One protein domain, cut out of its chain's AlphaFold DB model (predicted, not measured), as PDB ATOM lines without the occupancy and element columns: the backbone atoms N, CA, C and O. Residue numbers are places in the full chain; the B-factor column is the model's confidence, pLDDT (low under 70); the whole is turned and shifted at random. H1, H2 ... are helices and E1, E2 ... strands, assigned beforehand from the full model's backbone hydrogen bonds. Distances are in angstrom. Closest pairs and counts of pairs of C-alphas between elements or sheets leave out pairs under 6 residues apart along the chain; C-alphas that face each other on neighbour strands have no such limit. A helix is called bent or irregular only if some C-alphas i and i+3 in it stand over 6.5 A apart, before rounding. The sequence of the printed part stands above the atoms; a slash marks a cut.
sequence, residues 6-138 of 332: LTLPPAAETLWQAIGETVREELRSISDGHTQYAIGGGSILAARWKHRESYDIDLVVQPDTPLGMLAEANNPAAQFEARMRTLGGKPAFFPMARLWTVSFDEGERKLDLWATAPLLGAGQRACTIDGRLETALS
ATOM      1  N   LEU A   6     -25.703 -34.528 -31.843       96.38
ATOM      2  CA  LEU A   6     -25.317 -35.906 -31.572       96.38
ATOM      3  C   LEU A   6     -26.494 -36.642 -30.930       96.38
ATOM      4  O   LEU A   6     -27.209 -36.080 -30.103       96.38
ATOM      5  N   THR A   7     -26.654 -37.907 -31.306       97.62
ATOM      6  CA  THR A   7     -27.575 -38.840 -30.650       97.62
ATOM      7  C   THR A   7     -26.738 -39.934 -30.015       97.62
ATOM      8  O   THR A   7     -25.948 -40.573 -30.721       97.62
ATOM      9  N   LEU A   8     -26.846 -40.106 -28.699       97.75
ATOM     10  CA  LEU A   8     -26.117 -41.161 -28.000       97.75
ATOM     11  C   LEU A   8     -26.636 -42.548 -28.422       97.75
ATOM     12  O   LEU A   8     -27.765 -42.680 -28.892       97.75
ATOM     13  N   PRO A   9     -25.828 -43.618 -28.286       97.06
ATOM     14  CA  PRO A   9     -26.347 -44.974 -28.424       97.06
ATOM     15  C   PRO A   9     -27.514 -45.216 -27.448       97.06
ATOM     16  O   PRO A   9     -27.439 -44.716 -26.327       97.06
ATOM     17  N   PRO A  10     -28.545 -46.012 -27.800       96.31
ATOM     18  CA  PRO A  10     -29.804 -46.068 -27.044       96.31
ATOM     19  C   PRO A  10     -29.660 -46.332 -25.538       96.31
ATOM     20  O   PRO A  10     -30.361 -45.727 -24.729       96.31
ATOM     21  N   ALA A  11     -28.733 -47.211 -25.139       95.12
ATOM     22  CA  ALA A  11     -28.477 -47.507 -23.728       95.12
ATOM     23  C   ALA A  11     -27.887 -46.299 -22.975       95.12
ATOM     24  O   ALA A  11     -28.353 -45.966 -21.884       95.12
ATOM     25  N   ALA A  12     -26.899 -45.626 -23.572       97.06
ATOM     26  CA  ALA A  12     -26.301 -44.407 -23.033       97.06
ATOM     27  C   ALA A  12     -27.287 -43.224 -23.052       97.06
ATOM     28  O   ALA A  12     -27.358 -42.490 -22.072       97.06
ATOM     29  N   GLU A  13     -28.085 -43.072 -24.114       97.31
ATOM     30  CA  GLU A  13     -29.163 -42.075 -24.198       97.31
ATOM     31  C   GLU A  13     -30.167 -42.269 -23.057       97.31
ATOM     32  O   GLU A  13     -30.431 -41.340 -22.300       97.31
ATOM     33  N   THR A  14     -30.678 -43.493 -22.885       96.38
ATOM     34  CA  THR A  14     -31.646 -43.822 -21.827       96.38
ATOM     35  C   THR A  14     -31.077 -43.509 -20.445       96.38
ATOM     36  O   THR A  14     -31.760 -42.922 -19.606       96.38
ATOM     37  N   LEU A  15     -29.812 -43.875 -20.203       96.12
ATOM     38  CA  LEU A  15     -29.135 -43.556 -18.950       96.12
ATOM     39  C   LEU A  15     -29.021 -42.038 -18.751       96.12
ATOM     40  O   LEU A  15     -29.374 -41.532 -17.687       96.12
ATOM     41  N   TRP A  16     -28.570 -41.305 -19.772       96.31
ATOM     42  CA  TRP A  16     -28.376 -39.858 -19.689       96.31
ATOM     43  C   TRP A  16     -29.689 -39.093 -19.516       96.31
ATOM     44  O   TRP A  16     -29.748 -38.148 -18.730       96.31
ATOM     45  N   GLN A  17     -30.768 -39.528 -20.167       95.25
ATOM     46  CA  GLN A  17     -32.107 -38.980 -19.954       95.25
ATOM     47  C   GLN A  17     -32.588 -39.193 -18.513       95.25
ATOM     48  O   GLN A  17     -33.209 -38.294 -17.947       95.25
ATOM     49  N   ALA A  18     -32.278 -40.347 -17.914       93.94
ATOM     50  CA  ALA A  18     -32.685 -40.671 -16.551       93.94
ATOM     51  C   ALA A  18     -31.916 -39.875 -15.484       93.94
ATOM     52  O   ALA A  18     -32.516 -39.460 -14.494       93.94
ATOM     53  N   ILE A  19     -30.606 -39.661 -15.662       94.38
ATOM     54  CA  ILE A  19     -29.744 -39.111 -14.596       94.38
ATOM     55  C   ILE A  19     -29.200 -37.704 -14.876       94.38
ATOM     56  O   ILE A  19     -28.742 -37.032 -13.954       94.38
ATOM     57  N   GLY A  20     -29.226 -37.233 -16.125       93.38
ATOM     58  CA  GLY A  20     -28.465 -36.056 -16.556       93.38
ATOM     59  C   GLY A  20     -28.892 -34.735 -15.910       93.38
ATOM     60  O   GLY A  20     -28.048 -33.873 -15.674       93.38
ATOM     61  N   GLU A  21     -30.180 -34.552 -15.590       91.38
ATOM     62  CA  GLU A  21     -30.631 -33.370 -14.831       91.38
ATOM     63  C   GLU A  21     -30.113 -33.408 -13.391       91.38
ATOM     64  O   GLU A  21     -29.522 -32.435 -12.931       91.38
ATOM     65  N   THR A  22     -30.232 -34.556 -12.720       90.44
ATOM     66  CA  THR A  22     -29.724 -34.730 -11.355       90.44
ATOM     67  C   THR A  22     -28.221 -34.483 -11.290       90.44
ATOM     68  O   THR A  22     -27.764 -33.735 -10.436       90.44
ATOM     69  N   VAL A  23     -27.439 -35.031 -12.224       90.94
ATOM     70  CA  VAL A  23     -25.990 -34.779 -12.276       90.94
ATOM     71  C   VAL A  23     -25.687 -33.283 -12.423       90.94
ATOM     72  O   VAL A  23     -24.799 -32.762 -11.749       90.94
ATOM     73  N   ARG A  24     -26.430 -32.568 -13.278       89.62
ATOM     74  CA  ARG A  24     -26.252 -31.123 -13.489       89.62
ATOM     75  C   ARG A  24     -26.534 -30.297 -12.242       89.62
ATOM     76  O   ARG A  24     -25.769 -29.382 -11.944       89.62
ATOM     77  N   GLU A  25     -27.639 -30.574 -11.559       87.69
ATOM     78  CA  GLU A  25     -28.014 -29.871 -10.328       87.69
ATOM     79  C   GLU A  25     -26.939 -30.035  -9.251       87.69
ATOM     80  O   GLU A  25     -26.511 -29.059  -8.636       87.69
ATOM     81  N   GLU A  26     -26.442 -31.254  -9.086       86.62
ATOM     82  CA  GLU A  26     -25.514 -31.604  -8.012       86.62
ATOM     83  C   GLU A  26     -24.110 -31.061  -8.288       86.62
ATOM     84  O   GLU A  26     -23.494 -30.462  -7.406       86.62
ATOM     85  N   LEU A  27     -23.634 -31.142  -9.537       86.56
ATOM     86  CA  LEU A  27     -22.369 -30.517  -9.934       86.56
ATOM     87  C   LEU A  27     -22.383 -28.996  -9.738       86.56
ATOM     88  O   LEU A  27     -21.369 -28.422  -9.338       86.56
ATOM     89  N   ARG A  28     -23.522 -28.332  -9.976       84.44
ATOM     90  CA  ARG A  28     -23.676 -26.901  -9.669       84.44
ATOM     91  C   ARG A  28     -23.655 -26.644  -8.165       84.44
ATOM     92  O   ARG A  28     -23.069 -25.653  -7.746       84.44
ATOM     93  N   SER A  29     -24.255 -27.524  -7.364       82.62
ATOM     94  CA  SER A  29     -24.313 -27.358  -5.910       82.62
ATOM     95  C   SER A  29     -22.944 -27.470  -5.237       82.62
ATOM     96  O   SER A  29     -22.685 -26.729  -4.297       82.62
ATOM     97  N   ILE A  30     -22.066 -28.374  -5.683       80.56
ATOM     98  CA  ILE A  30     -20.757 -28.597  -5.028       80.56
ATOM     99  C   ILE A  30     -19.676 -27.578  -5.407       80.56
ATOM    100  O   ILE A  30     -18.538 -27.685  -4.960       80.56
ATOM    101  N   SER A  31     -20.004 -26.629  -6.279       72.38
ATOM    102  CA  SER A  31     -19.041 -25.717  -6.895       72.38
ATOM    103  C   SER A  31     -19.505 -24.268  -6.915       72.38
ATOM    104  O   SER A  31     -19.004 -23.474  -7.712       72.38
ATOM    105  N   ASP A  32     -20.511 -23.938  -6.103       72.19
ATOM    106  CA  ASP A  32     -21.158 -22.624  -6.072       72.19
ATOM    107  C   ASP A  32     -21.587 -22.136  -7.472       72.19
ATOM    108  O   ASP A  32     -21.543 -20.954  -7.804       72.19
ATOM    109  N   GLY A  33     -22.004 -23.074  -8.331       69.31
ATOM    110  CA  GLY A  33     -22.440 -22.815  -9.703       69.31
ATOM    111  C   GLY A  33     -21.319 -22.687 -10.741       69.31
ATOM    112  O   GLY A  33     -21.619 -22.394 -11.901       69.31
ATOM    113  N   HIS A  34     -20.055 -22.918 -10.374       66.25
ATOM    114  CA  HIS A  34     -18.904 -22.706 -11.258       66.25
ATOM    115  C   HIS A  34     -18.380 -23.963 -11.971       66.25
ATOM    116  O   HIS A  34     -17.659 -23.818 -12.963       66.25
ATOM    117  N   THR A  35     -18.742 -25.182 -11.549       72.44
ATOM    118  CA  THR A  35     -18.266 -26.399 -12.226       72.44
ATOM    119  C   THR A  35     -18.851 -26.496 -13.625       72.44
ATOM    120  O   THR A  35     -20.046 -26.710 -13.842       72.44
ATOM    121  N   GLN A  36     -17.951 -26.405 -14.596       84.31
ATOM    122  CA  GLN A  36     -18.200 -26.805 -15.967       84.31
ATOM    123  C   GLN A  36     -17.804 -28.273 -16.116       84.31
ATOM    124  O   GLN A  36     -16.710 -28.668 -15.709       84.31
ATOM    125  N   TYR A  37     -18.689 -29.069 -16.711       92.38
ATOM    126  CA  TYR A  37     -18.377 -30.430 -17.127       92.38
ATOM    127  C   TYR A  37     -18.380 -30.535 -18.650       92.38
ATOM    128  O   TYR A  37     -18.998 -29.731 -19.355       92.38
ATOM    129  N   ALA A  38     -17.699 -31.557 -19.154       94.38
ATOM    130  CA  ALA A  38     -17.792 -31.977 -20.540       94.38
ATOM    131  C   ALA A  38     -18.093 -33.474 -20.620       94.38
ATOM    132  O   ALA A  38     -17.469 -34.273 -19.922       94.38
ATOM    133  N   ILE A  39     -19.016 -33.845 -21.505       96.00
ATOM    134  CA  ILE A  39     -19.332 -35.239 -21.818       96.00
ATOM    135  C   ILE A  39     -18.243 -35.793 -22.742       96.00
ATOM    136  O   ILE A  39     -17.844 -35.153 -23.719       96.00
ATOM    137  N   GLY A  40     -17.738 -36.979 -22.433       95.62
ATOM    138  CA  GLY A  40     -16.617 -37.600 -23.122       95.62
ATOM    139  C   GLY A  40     -16.793 -39.097 -23.343       95.62
ATOM    140  O   GLY A  40     -17.899 -39.609 -23.511       95.62
ATOM    141  N   GLY A  41     -15.659 -39.793 -23.375       95.38
ATOM    142  CA  GLY A  41     -15.629 -41.249 -23.369       95.38
ATOM    143  C   GLY A  41     -16.110 -41.936 -24.644       95.38
ATOM    144  O   GLY A  41     -16.279 -41.335 -25.709       95.38
ATOM    145  N   GLY A  42     -16.303 -43.249 -24.527       96.94
ATOM    146  CA  GLY A  42     -16.667 -44.111 -25.653       96.94
ATOM    147  C   GLY A  42     -18.023 -43.769 -26.273       96.94
ATOM    148  O   GLY A  42     -18.191 -43.924 -27.479       96.94
ATOM    149  N   SER A  43     -18.968 -43.254 -25.484       97.50
ATOM    150  CA  SER A  43     -20.325 -42.944 -25.952       97.50
ATOM    151  C   SER A  43     -20.372 -41.757 -26.904       97.50
ATOM    152  O   SER A  43     -21.112 -41.796 -27.884       97.50
ATOM    153  N   ILE A  44     -19.522 -40.748 -26.700       97.81
ATOM    154  CA  ILE A  44     -19.392 -39.637 -27.646       97.81
ATOM    155  C   ILE A  44     -18.760 -40.100 -28.963       97.81
ATOM    156  O   ILE A  44     -19.215 -39.687 -30.030       97.81
ATOM    157  N   LEU A  45     -17.752 -40.980 -28.923       97.94
ATOM    158  CA  LEU A  45     -17.181 -41.553 -30.149       97.94
ATOM    159  C   LEU A  45     -18.205 -42.424 -30.883       97.94
ATOM    160  O   LEU A  45     -18.367 -42.293 -32.093       97.94
ATOM    161  N   ALA A  46     -18.940 -43.263 -30.150       97.69
ATOM    162  CA  ALA A  46     -20.004 -44.098 -30.696       97.69
ATOM    163  C   ALA A  46     -21.121 -43.258 -31.335       97.69
ATOM    164  O   ALA A  46     -21.567 -43.578 -32.432       97.69
ATOM    165  N   ALA A  47     -21.513 -42.141 -30.718       97.38
ATOM    166  CA  ALA A  47     -22.477 -41.203 -31.295       97.38
ATOM    167  C   ALA A  47     -21.963 -40.551 -32.592       97.38
ATOM    168  O   ALA A  47     -22.707 -40.423 -33.568       97.38
ATOM    169  N   ARG A  48     -20.682 -40.153 -32.624       96.75
ATOM    170  CA  ARG A  48     -20.052 -39.510 -33.791       96.75
ATOM    171  C   ARG A  48     -19.896 -40.460 -34.968       96.75
ATOM    172  O   ARG A  48     -20.231 -40.100 -36.094       96.75
ATOM    173  N   TRP A  49     -19.369 -41.655 -34.723       97.19
ATOM    174  CA  TRP A  49     -18.959 -42.576 -35.785       97.19
ATOM    175  C   TRP A  49     -19.977 -43.679 -36.057       97.19
ATOM    176  O   TRP A  49     -19.916 -44.302 -37.115       97.19
ATOM    177  N   LYS A  50     -20.936 -43.886 -35.146       96.81
ATOM    178  CA  LYS A  50     -21.997 -44.901 -35.228       96.81
ATOM    179  C   LYS A  50     -21.452 -46.316 -35.461       96.81
ATOM    180  O   LYS A  50     -22.079 -47.094 -36.178       96.81
ATOM    181  N   HIS A  51     -20.293 -46.615 -34.866       96.19
ATOM    182  CA  HIS A  51     -19.496 -47.821 -35.130       96.19
ATOM    183  C   HIS A  51     -19.724 -48.966 -34.140       96.19
ATOM    184  O   HIS A  51     -19.332 -50.092 -34.432       96.19
ATOM    185  N   ARG A  52     -20.314 -48.692 -32.969       96.94
ATOM    186  CA  ARG A  52     -20.692 -49.686 -31.950       96.94
ATOM    187  C   ARG A  52     -21.724 -49.119 -30.976       96.94
ATOM    188  O   ARG A  52     -21.924 -47.907 -30.912       96.94
ATOM    189  N   GLU A  53     -22.310 -49.984 -30.161       96.25
ATOM    190  CA  GLU A  53     -23.053 -49.579 -28.969       96.25
ATOM    191  C   GLU A  53     -22.129 -49.062 -27.860       96.25
ATOM    192  O   GLU A  53     -20.930 -49.364 -27.799       96.25
ATOM    193  N   SER A  54     -22.704 -48.273 -26.957       96.38
ATOM    194  CA  SER A  54     -22.054 -47.818 -25.736       96.38
ATOM    195  C   SER A  54     -23.099 -47.638 -24.641       96.38
ATOM    196  O   SER A  54     -24.236 -47.261 -24.919       96.38
ATOM    197  N   TYR A  55     -22.694 -47.934 -23.412       95.38
ATOM    198  CA  TYR A  55     -23.579 -48.073 -22.254       95.38
ATOM    199  C   TYR A  55     -23.213 -47.097 -21.128       95.38
ATOM    200  O   TYR A  55     -24.014 -46.856 -20.228       95.38
ATOM    201  N   ASP A  56     -22.014 -46.517 -21.208       95.69
ATOM    202  CA  ASP A  56     -21.419 -45.696 -20.159       95.69
ATOM    203  C   ASP A  56     -21.586 -44.202 -20.471       95.69
ATOM    204  O   ASP A  56     -21.660 -43.802 -21.633       95.69
ATOM    205  N   ILE A  57     -21.600 -43.351 -19.455       97.69
ATOM    206  CA  ILE A  57     -21.501 -41.898 -19.590       97.69
ATOM    207  C   ILE A  57     -20.257 -41.445 -18.839       97.69
ATOM    208  O   ILE A  57     -20.174 -41.582 -17.624       97.69
ATOM    209  N   ASP A  58     -19.300 -40.880 -19.565       97.19
ATOM    210  CA  ASP A  58     -18.094 -40.298 -18.989       97.19
ATOM    211  C   ASP A  58     -18.229 -38.776 -18.956       97.19
ATOM    212  O   ASP A  58     -18.457 -38.138 -19.988       97.19
ATOM    213  N   LEU A  59     -18.033 -38.186 -17.784       95.88
ATOM    214  CA  LEU A  59     -17.981 -36.751 -17.566       95.88
ATOM    215  C   LEU A  59     -16.603 -36.361 -17.048       95.88
ATOM    216  O   LEU A  59     -16.021 -37.035 -16.200       95.88
ATOM    217  N   VAL A  60     -16.102 -35.233 -17.532       94.06
ATOM    218  CA  VAL A  60     -14.876 -34.615 -17.030       94.06
ATOM    219  C   VAL A  60     -15.225 -33.262 -16.429       94.06
ATOM    220  O   VAL A  60     -15.861 -32.445 -17.094       94.06
ATOM    221  N   VAL A  61     -14.806 -33.035 -15.187       92.81
ATOM    222  CA  VAL A  61     -14.951 -31.774 -14.443       92.81
ATOM    223  C   VAL A  61     -13.578 -31.190 -14.123       92.81
ATOM    224  O   VAL A  61     -12.559 -31.865 -14.263       92.81
ATOM    225  N   GLN A  62     -13.535 -29.931 -13.685       90.38
ATOM    226  CA  GLN A  62     -12.277 -29.273 -13.330       90.38
ATOM    227  C   GLN A  62     -11.528 -30.055 -12.233       90.38
ATOM    228  O   GLN A  62     -12.178 -30.600 -11.338       90.38
ATOM    229  N   PRO A  63     -10.182 -30.123 -12.269       90.19
ATOM    230  CA  PRO A  63      -9.409 -30.902 -11.302       90.19
ATOM    231  C   PRO A  63      -9.742 -30.582  -9.839       90.19
ATOM    232  O   PRO A  63      -9.853 -31.480  -9.010       90.19
ATOM    233  N   ASP A  64      -9.903 -29.314  -9.505       88.75
ATOM    234  CA  ASP A  64     -10.225 -28.822  -8.165       88.75
ATOM    235  C   ASP A  64     -11.672 -29.093  -7.720       88.75
ATOM    236  O   ASP A  64     -12.011 -28.804  -6.575       88.75
ATOM    237  N   THR A  65     -12.509 -29.707  -8.567       88.81
ATOM    238  CA  THR A  65     -13.869 -30.107  -8.185       88.81
ATOM    239  C   THR A  65     -13.810 -31.142  -7.047       88.81
ATOM    240  O   THR A  65     -13.233 -32.222  -7.230       88.81
ATOM    241  N   PRO A  66     -14.425 -30.871  -5.880       86.69
ATOM    242  CA  PRO A  66     -14.300 -31.710  -4.691       86.69
ATOM    243  C   PRO A  66     -15.246 -32.919  -4.750       86.69
ATOM    244  O   PRO A  66     -16.199 -33.023  -3.983       86.69
ATOM    245  N   LEU A  67     -14.977 -33.875  -5.647       87.50
ATOM    246  CA  LEU A  67     -15.840 -35.054  -5.849       87.50
ATOM    247  C   LEU A  67     -16.066 -35.894  -4.580       87.50
ATOM    248  O   LEU A  67     -17.072 -36.589  -4.493       87.50
ATOM    249  N   GLY A  68     -15.175 -35.812  -3.587       83.19
ATOM    250  CA  GLY A  68     -15.361 -36.474  -2.293       83.19
ATOM    251  C   GLY A  68     -16.607 -35.998  -1.538       83.19
ATOM    252  O   GLY A  68     -17.243 -36.807  -0.872       83.19
ATOM    253  N   MET A  69     -17.024 -34.739  -1.722       81.81
ATOM    254  CA  MET A  69     -18.244 -34.204  -1.102       81.81
ATOM    255  C   MET A  69     -19.504 -34.944  -1.568       81.81
ATOM    256  O   MET A  69     -20.464 -35.043  -0.810       81.81
ATOM    257  N   LEU A  70     -19.488 -35.528  -2.772       77.06
ATOM    258  CA  LEU A  70     -20.591 -36.340  -3.297       77.06
ATOM    259  C   LEU A  70     -20.791 -37.659  -2.530       77.06
ATOM    260  O   LEU A  70     -21.829 -38.292  -2.694       77.06
ATOM    261  N   ALA A  71     -19.805 -38.086  -1.734       69.31
ATOM    262  CA  ALA A  71     -19.821 -39.331  -0.962       69.31
ATOM    263  C   ALA A  71     -19.948 -39.107   0.562       69.31
ATOM    264  O   ALA A  71     -19.975 -40.060   1.340       69.31
ATOM    265  N   GLU A  72     -19.994 -37.856   1.030       68.88
ATOM    266  CA  GLU A  72     -20.025 -37.536   2.460       68.88
ATOM    267  C   GLU A  72     -21.459 -37.451   2.990       68.88
ATOM    268  O   GLU A  72     -22.157 -36.483   2.717       68.88
ATOM    269  N   ALA A  73     -21.881 -38.404   3.830       54.84
ATOM    270  CA  ALA A  73     -23.256 -38.519   4.341       54.84
ATOM    271  C   ALA A  73     -23.808 -37.286   5.100       54.84
ATOM    272  O   ALA A  73     -25.023 -37.121   5.183       54.84
ATOM    273  N   ASN A  74     -22.939 -36.426   5.648       52.44
ATOM    274  CA  ASN A  74     -23.324 -35.210   6.390       52.44
ATOM    275  C   ASN A  74     -23.237 -33.925   5.549       52.44
ATOM    276  O   ASN A  74     -23.429 -32.825   6.067       52.44
ATOM    277  N   ASN A  75     -22.930 -34.054   4.263       59.69
ATOM    278  CA  ASN A  75     -22.860 -32.956   3.319       59.69
ATOM    279  C   ASN A  75     -24.215 -32.831   2.598       59.69
ATOM    280  O   ASN A  75     -24.814 -33.856   2.280       59.69
ATOM    281  N   PRO A  76     -24.734 -31.632   2.283       54.00
ATOM    282  CA  PRO A  76     -25.884 -31.492   1.385       54.00
ATOM    283  C   PRO A  76     -25.729 -32.268   0.060       54.00
ATOM    284  O   PRO A  76     -26.724 -32.746  -0.477       54.00
ATOM    285  N   ALA A  77     -24.491 -32.490  -0.396       54.97
ATOM    286  CA  ALA A  77     -24.147 -33.334  -1.541       54.97
ATOM    287  C   ALA A  77     -24.322 -34.861  -1.322       54.97
ATOM    288  O   ALA A  77     -24.371 -35.608  -2.298       54.97
ATOM    289  N   ALA A  78     -24.530 -35.339  -0.084       62.09
ATOM    290  CA  ALA A  78     -24.994 -36.706   0.218       62.09
ATOM    291  C   ALA A  78     -26.325 -37.039  -0.470       62.09
ATOM    292  O   ALA A  78     -26.652 -38.208  -0.703       62.09
ATOM    293  N   GLN A  79     -27.109 -36.003  -0.790       73.12
ATOM    294  CA  GLN A  79     -28.336 -36.145  -1.559       73.12
ATOM    295  C   GLN A  79     -28.062 -36.752  -2.930       73.12
ATOM    296  O   GLN A  79     -28.886 -37.535  -3.394       73.12
ATOM    297  N   PHE A  80     -26.911 -36.483  -3.550       81.69
ATOM    298  CA  PHE A  80     -26.589 -37.065  -4.844       81.69
ATOM    299  C   PHE A  80     -26.423 -38.579  -4.766       81.69
ATOM    300  O   PHE A  80     -27.035 -39.305  -5.550       81.69
ATOM    301  N   GLU A  81     -25.662 -39.073  -3.784       85.88
ATOM    302  CA  GLU A  81     -25.500 -40.511  -3.578       85.88
ATOM    303  C   GLU A  81     -26.852 -41.186  -3.299       85.88
ATOM    304  O   GLU A  81     -27.194 -42.192  -3.925       85.88
ATOM    305  N   ALA A  82     -27.661 -40.601  -2.410       84.69
ATOM    306  CA  ALA A  82     -28.991 -41.106  -2.077       84.69
ATOM    307  C   ALA A  82     -29.951 -41.097  -3.282       84.69
ATOM    308  O   ALA A  82     -30.678 -42.070  -3.506       84.69
ATOM    309  N   ARG A  83     -29.930 -40.034  -4.095       87.06
ATOM    310  CA  ARG A  83     -30.709 -39.927  -5.338       87.06
ATOM    311  C   ARG A  83     -30.277 -40.999  -6.333       87.06
ATOM    312  O   ARG A  83     -31.128 -41.702  -6.866       87.06
ATOM    313  N   MET A  84     -28.975 -41.204  -6.516       91.38
ATOM    314  CA  MET A  84     -28.468 -42.245  -7.413       91.38
ATOM    315  C   MET A  84     -28.840 -43.650  -6.947       91.38
ATOM    316  O   MET A  84     -29.263 -44.462  -7.766       91.38
ATOM    317  N   ARG A  85     -28.788 -43.924  -5.638       91.38
ATOM    318  CA  ARG A  85     -29.289 -45.186  -5.065       91.38
ATOM    319  C   ARG A  85     -30.790 -45.373  -5.286       91.38
ATOM    320  O   ARG A  85     -31.218 -46.477  -5.608       91.38
ATOM    321  N   THR A  86     -31.580 -44.305  -5.175       90.56
ATOM    322  CA  THR A  86     -33.030 -44.327  -5.462       90.56
ATOM    323  C   THR A  86     -33.315 -44.667  -6.927       90.56
ATOM    324  O   THR A  86     -34.289 -45.350  -7.226       90.56
ATOM    325  N   LEU A  87     -32.425 -44.263  -7.836       89.19
ATOM    326  CA  LEU A  87     -32.457 -44.620  -9.257       89.19
ATOM    327  C   LEU A  87     -31.861 -46.014  -9.550       89.19
ATOM    328  O   LEU A  87     -31.651 -46.360 -10.708       89.19
ATOM    329  N   GLY A  88     -31.571 -46.819  -8.519       91.19
ATOM    330  CA  GLY A  88     -31.011 -48.169  -8.653       91.19
ATOM    331  C   GLY A  88     -29.493 -48.217  -8.869       91.19
ATOM    332  O   GLY A  88     -28.940 -49.285  -9.133       91.19
ATOM    333  N   GLY A  89     -28.810 -47.081  -8.753       94.31
ATOM    334  CA  GLY A  89     -27.364 -46.976  -8.893       94.31
ATOM    335  C   GLY A  89     -26.597 -47.451  -7.658       94.31
ATOM    336  O   GLY A  89     -27.075 -47.403  -6.524       94.31
ATOM    337  N   LYS A  90     -25.353 -47.873  -7.879       94.50
ATOM    338  CA  LYS A  90     -24.372 -48.233  -6.848       94.50
ATOM    339  C   LYS A  90     -23.191 -47.262  -6.924       94.50
ATOM    340  O   LYS A  90     -22.291 -47.484  -7.737       94.50
ATOM    341  N   PRO A  91     -23.213 -46.171  -6.138       92.81
ATOM    342  CA  PRO A  91     -22.138 -45.191  -6.141       92.81
ATOM    343  C   PRO A  91     -20.860 -45.711  -5.479       92.81
ATOM    344  O   PRO A  91     -20.924 -46.483  -4.520       92.81
ATOM    345  N   ALA A  92     -19.712 -45.253  -5.967       92.06
ATOM    346  CA  ALA A  92     -18.402 -45.472  -5.369       92.06
ATOM    347  C   ALA A  92     -17.479 -44.276  -5.644       92.06
ATOM    348  O   ALA A  92     -17.549 -43.647  -6.700       92.06
ATOM    349  N   PHE A  93     -16.581 -43.988  -4.704       91.50
ATOM    350  CA  PHE A  93     -15.572 -42.944  -4.848       91.50
ATOM    351  C   PHE A  93     -14.168 -43.537  -4.746       91.50
ATOM    352  O   PHE A  93     -13.865 -44.291  -3.822       91.50
ATOM    353  N   PHE A  94     -13.305 -43.164  -5.687       91.69
ATOM    354  CA  PHE A  94     -11.913 -43.587  -5.773       91.69
ATOM    355  C   PHE A  94     -11.007 -42.349  -5.679       91.69
ATOM    356  O   PHE A  94     -10.651 -41.769  -6.711       91.69
ATOM    357  N   PRO A  95     -10.602 -41.933  -4.460       88.19
ATOM    358  CA  PRO A  95      -9.850 -40.694  -4.251       88.19
ATOM    359  C   PRO A  95      -8.549 -40.628  -5.057       88.19
ATOM    360  O   PRO A  95      -8.246 -39.602  -5.658       88.19
ATOM    361  N   MET A  96      -7.805 -41.740  -5.120       89.31
ATOM    362  CA  MET A  96      -6.524 -41.814  -5.837       89.31
ATOM    363  C   MET A  96      -6.682 -41.601  -7.346       89.31
ATOM    364  O   MET A  96      -5.832 -40.973  -7.969       89.31
ATOM    365  N   ALA A  97      -7.789 -42.075  -7.919       86.94
ATOM    366  CA  ALA A  97      -8.111 -41.894  -9.331       86.94
ATOM    367  C   ALA A  97      -8.860 -40.579  -9.610       86.94
ATOM    368  O   ALA A  97      -9.129 -40.272 -10.770       86.94
ATOM    369  N   ARG A  98      -9.220 -39.815  -8.564       91.88
ATOM    370  CA  ARG A  98     -10.082 -38.621  -8.648       91.88
ATOM    371  C   ARG A  98     -11.367 -38.914  -9.433       91.88
ATOM    372  O   ARG A  98     -11.810 -38.107 -10.251       91.88
ATOM    373  N   LEU A  99     -11.920 -40.098  -9.184       93.69
ATOM    374  CA  LEU A  99     -13.057 -40.660  -9.897       93.69
ATOM    375  C   LEU A  99     -14.193 -40.904  -8.915       93.69
ATOM    376  O   LEU A  99     -14.023 -41.607  -7.919       93.69
ATOM    377  N   TRP A 100     -15.363 -40.377  -9.238       94.12
ATOM    378  CA  TRP A 100     -16.617 -40.793  -8.628       94.12
ATOM    379  C   TRP A 100     -17.449 -41.526  -9.673       94.12
ATOM    380  O   TRP A 100     -17.517 -41.093 -10.822       94.12
ATOM    381  N   THR A 101     -18.053 -42.647  -9.305       95.25
ATOM    382  CA  THR A 101     -18.771 -43.495 -10.253       95.25
ATOM    383  C   THR A 101     -20.097 -43.992  -9.711       95.25
ATOM    384  O   THR A 101     -20.244 -44.170  -8.506       95.25
ATOM    385  N   VAL A 102     -21.038 -44.287 -10.608       95.69
ATOM    386  CA  VAL A 102     -22.269 -45.026 -10.316       95.69
ATOM    387  C   VAL A 102     -22.418 -46.164 -11.304       95.69
ATOM    388  O   VAL A 102     -22.457 -45.941 -12.510       95.69
ATOM    389  N   SER A 103     -22.551 -47.383 -10.789       96.31
ATOM    390  CA  SER A 103     -22.873 -48.561 -11.598       96.31
ATOM    391  C   SER A 103     -24.361 -48.897 -11.502       96.31
ATOM    392  O   SER A 103     -24.914 -48.926 -10.404       96.31
ATOM    393  N   PHE A 104     -24.998 -49.186 -12.630       95.44
ATOM    394  CA  PHE A 104     -26.394 -49.615 -12.754       95.44
ATOM    395  C   PHE A 104     -26.442 -51.019 -13.375       95.44
ATOM    396  O   PHE A 104     -25.476 -51.433 -14.015       95.44
ATOM    397  N   ASP A 105     -27.540 -51.751 -13.167       92.56
ATOM    398  CA  ASP A 105     -27.786 -53.091 -13.737       92.56
ATOM    399  C   ASP A 105     -26.584 -54.036 -13.622       92.56
ATOM    400  O   ASP A 105     -26.010 -54.487 -14.608       92.56
ATOM    401  N   GLU A 106     -26.130 -54.258 -12.388       86.50
ATOM    402  CA  GLU A 106     -24.974 -55.125 -12.102       86.50
ATOM    403  C   GLU A 106     -23.661 -54.701 -12.794       86.50
ATOM    404  O   GLU A 106     -22.714 -55.477 -12.866       86.50
ATOM    405  N   GLY A 107     -23.565 -53.436 -13.219       83.50
ATOM    406  CA  GLY A 107     -22.374 -52.863 -13.846       83.50
ATOM    407  C   GLY A 107     -22.412 -52.835 -15.373       83.50
ATOM    408  O   GLY A 107     -21.408 -52.458 -15.973       83.50
ATOM    409  N   GLU A 108     -23.533 -53.192 -16.012       87.00
ATOM    410  CA  GLU A 108     -23.673 -53.074 -17.473       87.00
ATOM    411  C   GLU A 108     -23.685 -51.610 -17.939       87.00
ATOM    412  O   GLU A 108     -23.192 -51.301 -19.023       87.00
ATOM    413  N   ARG A 109     -24.216 -50.705 -17.109       94.25
ATOM    414  CA  ARG A 109     -24.289 -49.264 -17.376       94.25
ATOM    415  C   ARG A 109     -23.570 -48.488 -16.282       94.25
ATOM    416  O   ARG A 109     -23.742 -48.781 -15.098       94.25
ATOM    417  N   LYS A 110     -22.802 -47.468 -16.658       95.75
ATOM    418  CA  LYS A 110     -21.979 -46.704 -15.712       95.75
ATOM    419  C   LYS A 110     -22.039 -45.204 -15.970       95.75
ATOM    420  O   LYS A 110     -22.065 -44.770 -17.115       95.75
ATOM    421  N   LEU A 111     -22.011 -44.412 -14.906       96.56
ATOM    422  CA  LEU A 111     -21.676 -42.990 -14.945       96.56
ATOM    423  C   LEU A 111     -20.312 -42.809 -14.279       96.56
ATOM    424  O   LEU A 111     -20.167 -43.174 -13.118       96.56
ATOM    425  N   ASP A 112     -19.352 -42.209 -14.975       96.62
ATOM    426  CA  ASP A 112     -18.035 -41.869 -14.435       96.62
ATOM    427  C   ASP A 112     -17.823 -40.352 -14.442       96.62
ATOM    428  O   ASP A 112     -17.939 -39.704 -15.480       96.62
ATOM    429  N   LEU A 113     -17.491 -39.778 -13.285       95.19
ATOM    430  CA  LEU A 113     -17.124 -38.376 -13.102       95.19
ATOM    431  C   LEU A 113     -15.636 -38.284 -12.766       95.19
ATOM    432  O   LEU A 113     -15.212 -38.648 -11.668       95.19
ATOM    433  N   TRP A 114     -14.855 -37.750 -13.696       94.50
ATOM    434  CA  TRP A 114     -13.413 -37.577 -13.562       94.50
ATOM    435  C   TRP A 114     -13.072 -36.123 -13.227       94.50
ATOM    436  O   TRP A 114     -13.322 -35.229 -14.036       94.50
ATOM    437  N   ALA A 115     -12.446 -35.872 -12.075       92.69
ATOM    438  CA  ALA A 115     -11.898 -34.555 -11.737       92.69
ATOM    439  C   ALA A 115     -10.483 -34.401 -12.305       92.69
ATOM    440  O   ALA A 115      -9.476 -34.525 -11.602       92.69
ATOM    441  N   THR A 116     -10.411 -34.147 -13.610       89.00
ATOM    442  CA  THR A 116      -9.160 -34.007 -14.360       89.00
ATOM    443  C   THR A 116      -9.296 -32.972 -15.472       89.00
ATOM    444  O   THR A 116     -10.382 -32.709 -15.975       89.00
ATOM    445  N   ALA A 117      -8.187 -32.367 -15.892       83.06
ATOM    446  CA  ALA A 117      -8.205 -31.474 -17.042       83.06
ATOM    447  C   ALA A 117      -8.167 -32.311 -18.331       83.06
ATOM    448  O   ALA A 117      -7.462 -33.322 -18.381       83.06
ATOM    449  N   PRO A 118      -8.861 -31.900 -19.405       78.00
ATOM    450  CA  PRO A 118      -8.659 -32.513 -20.707       78.00
ATOM    451  C   PRO A 118      -7.185 -32.421 -21.111       78.00
ATOM    452  O   PRO A 118      -6.584 -31.350 -21.071       78.00
ATOM    453  N   LEU A 119      -6.617 -33.540 -21.548       75.31
ATOM    454  CA  LEU A 119      -5.183 -33.669 -21.841       75.31
ATOM    455  C   LEU A 119      -4.725 -32.847 -23.056       75.31
ATOM    456  O   LEU A 119      -3.538 -32.583 -23.229       75.31
ATOM    457  N   LEU A 120      -5.671 -32.422 -23.898       78.56
ATOM    458  CA  LEU A 120      -5.453 -31.475 -24.987       78.56
ATOM    459  C   LEU A 120      -6.204 -30.179 -24.672       78.56
ATOM    460  O   LEU A 120      -7.409 -30.212 -24.421       78.56
ATOM    461  N   GLY A 121      -5.498 -29.045 -24.704       66.88
ATOM    462  CA  GLY A 121      -6.005 -27.752 -24.221       66.88
ATOM    463  C   GLY A 121      -7.133 -27.123 -25.048       66.88
ATOM    464  O   GLY A 121      -7.837 -26.251 -24.548       66.88
ATOM    465  N   ALA A 122      -7.357 -27.579 -26.282       67.44
ATOM    466  CA  ALA A 122      -8.457 -27.122 -27.123       67.44
ATOM    467  C   ALA A 122      -9.209 -28.300 -27.742       67.44
ATOM    468  O   ALA A 122      -8.648 -29.364 -28.000       67.44
ATOM    469  N   GLY A 123     -10.495 -28.089 -28.025       74.38
ATOM    470  CA  GLY A 123     -11.302 -29.050 -28.778       74.38
ATOM    471  C   GLY A 123     -12.672 -29.336 -28.184       74.38
ATOM    472  O   GLY A 123     -13.530 -29.822 -28.919       74.38
ATOM    473  N   GLN A 124     -12.907 -28.976 -26.921       83.31
ATOM    474  CA  GLN A 124     -14.254 -28.979 -26.363       83.31
ATOM    475  C   GLN A 124     -15.154 -28.043 -27.164       83.31
ATOM    476  O   GLN A 124     -14.746 -26.939 -27.544       83.31
ATOM    477  N   ARG A 125     -16.371 -28.493 -27.464       86.25
ATOM    478  CA  ARG A 125     -17.343 -27.704 -28.225       86.25
ATOM    479  C   ARG A 125     -18.738 -27.909 -27.663       86.25
ATOM    480  O   ARG A 125     -19.101 -29.026 -27.297       86.25
ATOM    481  N   ALA A 126     -19.516 -26.831 -27.665       91.69
ATOM    482  CA  ALA A 126     -20.952 -26.914 -27.461       91.69
ATOM    483  C   ALA A 126     -21.572 -27.778 -28.571       91.69
ATOM    484  O   ALA A 126     -21.265 -27.582 -29.752       91.69
ATOM    485  N   CYS A 127     -22.408 -28.730 -28.183       94.06
ATOM    486  CA  CYS A 127     -23.082 -29.699 -29.039       94.06
ATOM    487  C   CYS A 127     -24.520 -29.874 -28.540       94.06
ATOM    488  O   CYS A 127     -24.772 -29.784 -27.342       94.06
ATOM    489  N   THR A 128     -25.458 -30.163 -29.433       95.88
ATOM    490  CA  THR A 128     -26.792 -30.607 -29.024       95.88
ATOM    491  C   THR A 128     -26.774 -32.127 -28.885       95.88
ATOM    492  O   THR A 128     -26.718 -32.816 -29.896       95.88
ATOM    493  N   ILE A 129     -26.786 -32.657 -27.664       95.94
ATOM    494  CA  ILE A 129     -26.794 -34.095 -27.365       95.94
ATOM    495  C   ILE A 129     -28.196 -34.474 -26.895       95.94
ATOM    496  O   ILE A 129     -28.679 -33.911 -25.916       95.94
ATOM    497  N   ASP A 130     -28.865 -35.367 -27.628       95.44
ATOM    498  CA  ASP A 130     -30.226 -35.843 -27.322       95.44
ATOM    499  C   ASP A 130     -31.210 -34.683 -27.045       95.44
ATOM    500  O   ASP A 130     -31.987 -34.671 -26.091       95.44
ATOM    501  N   GLY A 131     -31.120 -33.636 -27.874       93.44
ATOM    502  CA  GLY A 131     -31.959 -32.435 -27.787       93.44
ATOM    503  C   GLY A 131     -31.523 -31.393 -26.748       93.44
ATOM    504  O   GLY A 131     -32.143 -30.332 -26.671       93.44
ATOM    505  N   ARG A 132     -30.452 -31.633 -25.982       92.50
ATOM    506  CA  ARG A 132     -29.942 -30.713 -24.949       92.50
ATOM    507  C   ARG A 132     -28.618 -30.084 -25.353       92.50
ATOM    508  O   ARG A 132     -27.787 -30.729 -25.975       92.50
ATOM    509  N   LEU A 133     -28.415 -28.811 -25.015       94.25
ATOM    510  CA  LEU A 133     -27.134 -28.144 -25.250       94.25
ATOM    511  C   LEU A 133     -26.133 -28.563 -24.169       94.25
ATOM    512  O   LEU A 133     -26.316 -28.246 -22.998       94.25
ATOM    513  N   GLU A 134     -25.070 -29.234 -24.587       94.38
ATOM    514  CA  GLU A 134     -24.038 -29.814 -23.733       94.38
ATOM    515  C   GLU A 134     -22.646 -29.422 -24.245       94.38
ATOM    516  O   GLU A 134     -22.472 -29.053 -25.410       94.38
ATOM    517  N   THR A 135     -21.624 -29.539 -23.402       94.00
ATOM    518  CA  THR A 135     -20.223 -29.458 -23.845       94.00
ATOM    519  C   THR A 135     -19.689 -30.869 -24.046       94.00
ATOM    520  O   THR A 135     -19.770 -31.686 -23.135       94.00
ATOM    521  N   ALA A 136     -19.108 -31.162 -25.211       95.25
ATOM    522  CA  ALA A 136     -18.502 -32.464 -25.493       95.25
ATOM    523  C   ALA A 136     -16.984 -32.355 -25.685       95.25
ATOM    524  O   ALA A 136     -16.506 -31.417 -26.330       95.25
ATOM    525  N   LEU A 137     -16.232 -33.345 -25.192       95.31
ATOM    526  CA  LEU A 137     -14.806 -33.510 -25.492       95.31
ATOM    527  C   LEU A 137     -14.589 -33.789 -26.982       95.31
ATOM    528  O   LEU A 137     -15.378 -34.495 -27.617       95.31
ATOM    529  N   SER A 138     -13.493 -33.293 -27.556       94.12
ATOM    530  CA  SER A 138     -13.098 -33.659 -28.922       94.12
ATOM    531  C   SER A 138     -12.719 -35.138 -29.016       94.12
ATOM    532  O   SER A 138     -12.374 -35.774 -28.019       94.12
TER     533      SER A 138
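This is residues 6 to 138 of the 332 residues of an uncharacterized protein of Acidobacteria bacterium (UniProt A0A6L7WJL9). Look for one twisted sheet of five strands with a bare face; on its other side are the long bent helix H1 and, over E4 and E3, the helices H3 and H4. At the sheet's E1 and E2 end sit helix H2 and a small strand hairpin, E6 and E7, with E7 beside E1. The 133 printed residues hold four named helices and seven named strands, in the order H1 E1 H2 E2 H3 H4 E3 E4 E5 E6 E7, a mixed class. The sheet, order E1 E2 E5 E4 E3, is mixed; E6 and E7 are antiparallel. The whole is compact, with a radius of gyration of the C-alphas of 14.0 A, and rounded, spanning 43 by 34 by 27 A.

Start at H1, residues 10 to 29, assigned by its hydrogen bonds as one helix but bent: C-alphas 18 and 21 are 7.8 A apart. Its arms H1a, residues 10 to 18, and H1b, residues 21 to 29, stand at a steep tilt of 52 degrees, and both only graze the sheet. E1, residues 37 to 40, is antiparallel to E2, residues 57 to 61, with N 38 and O 60 2.9 A apart. Between them H2, residues 41 to 49, only grazes the sheet, with Gly 41 and Asp 58 of E2 as closest C-alphas, 5.1 A. E2 is parallel to E5, residues 109 to 115; N 57 and O 110 are 2.8 A apart. H3, residues 67 to 71, is over E4, residues 99 to 104, at a height of 8.1 A. On the same face H4, residues 78 to 86, is over E3, residues 90 to 94, at 9.0 A. H1b and H4 only just touch, with 3 pairs of C-alphas within 8 A, the closest Glu 26 and Phe 80, 6.4 A. E2, H3 H4, E3 form a split strand-helix-strand unit, two same-way strands with E5 E4 between them, its crossover right-handed. E3 E4 E5 are a meander, each strand the antiparallel neighbour of the one before; N 92 and O 101 are 2.8 A apart, N 102 and O 111 2.9 A. E6, residues 125 to 129, and E7, residues 132 to 136, make a hairpin, with N 127 and O 134 2.8 A apart. The closest C-alphas of E1 and E7 are Ile 39 and Ala 136, 4.7 A. Every O i to N i+4 pair is within hydrogen-bond range in H1a, H1b and H4; H2 has 4 of 5, H3 0 of 1 but 2 of 2 O i to N i+3.

Find C-alpha 10 at (-29.804, -46.068, -27.044), where H1a begins; it runs 12.1 A, H1b 12.5 A. H2 measures 12.9 A, H4 12.4 A, E4 16.3 A. E5, 20.0 A, ends at C-alpha 115, (-11.898, -34.555, -11.737). E7 ends at C-alpha 136, (-18.502, -32.464, -25.493).

The C-alphas farthest apart, His 51 and Asn 74, are 43.6 A apart. The printed part has no cut and no long link. Confidence is under 70 at residues 33 to 34, 71 to 78 and 121 to 122.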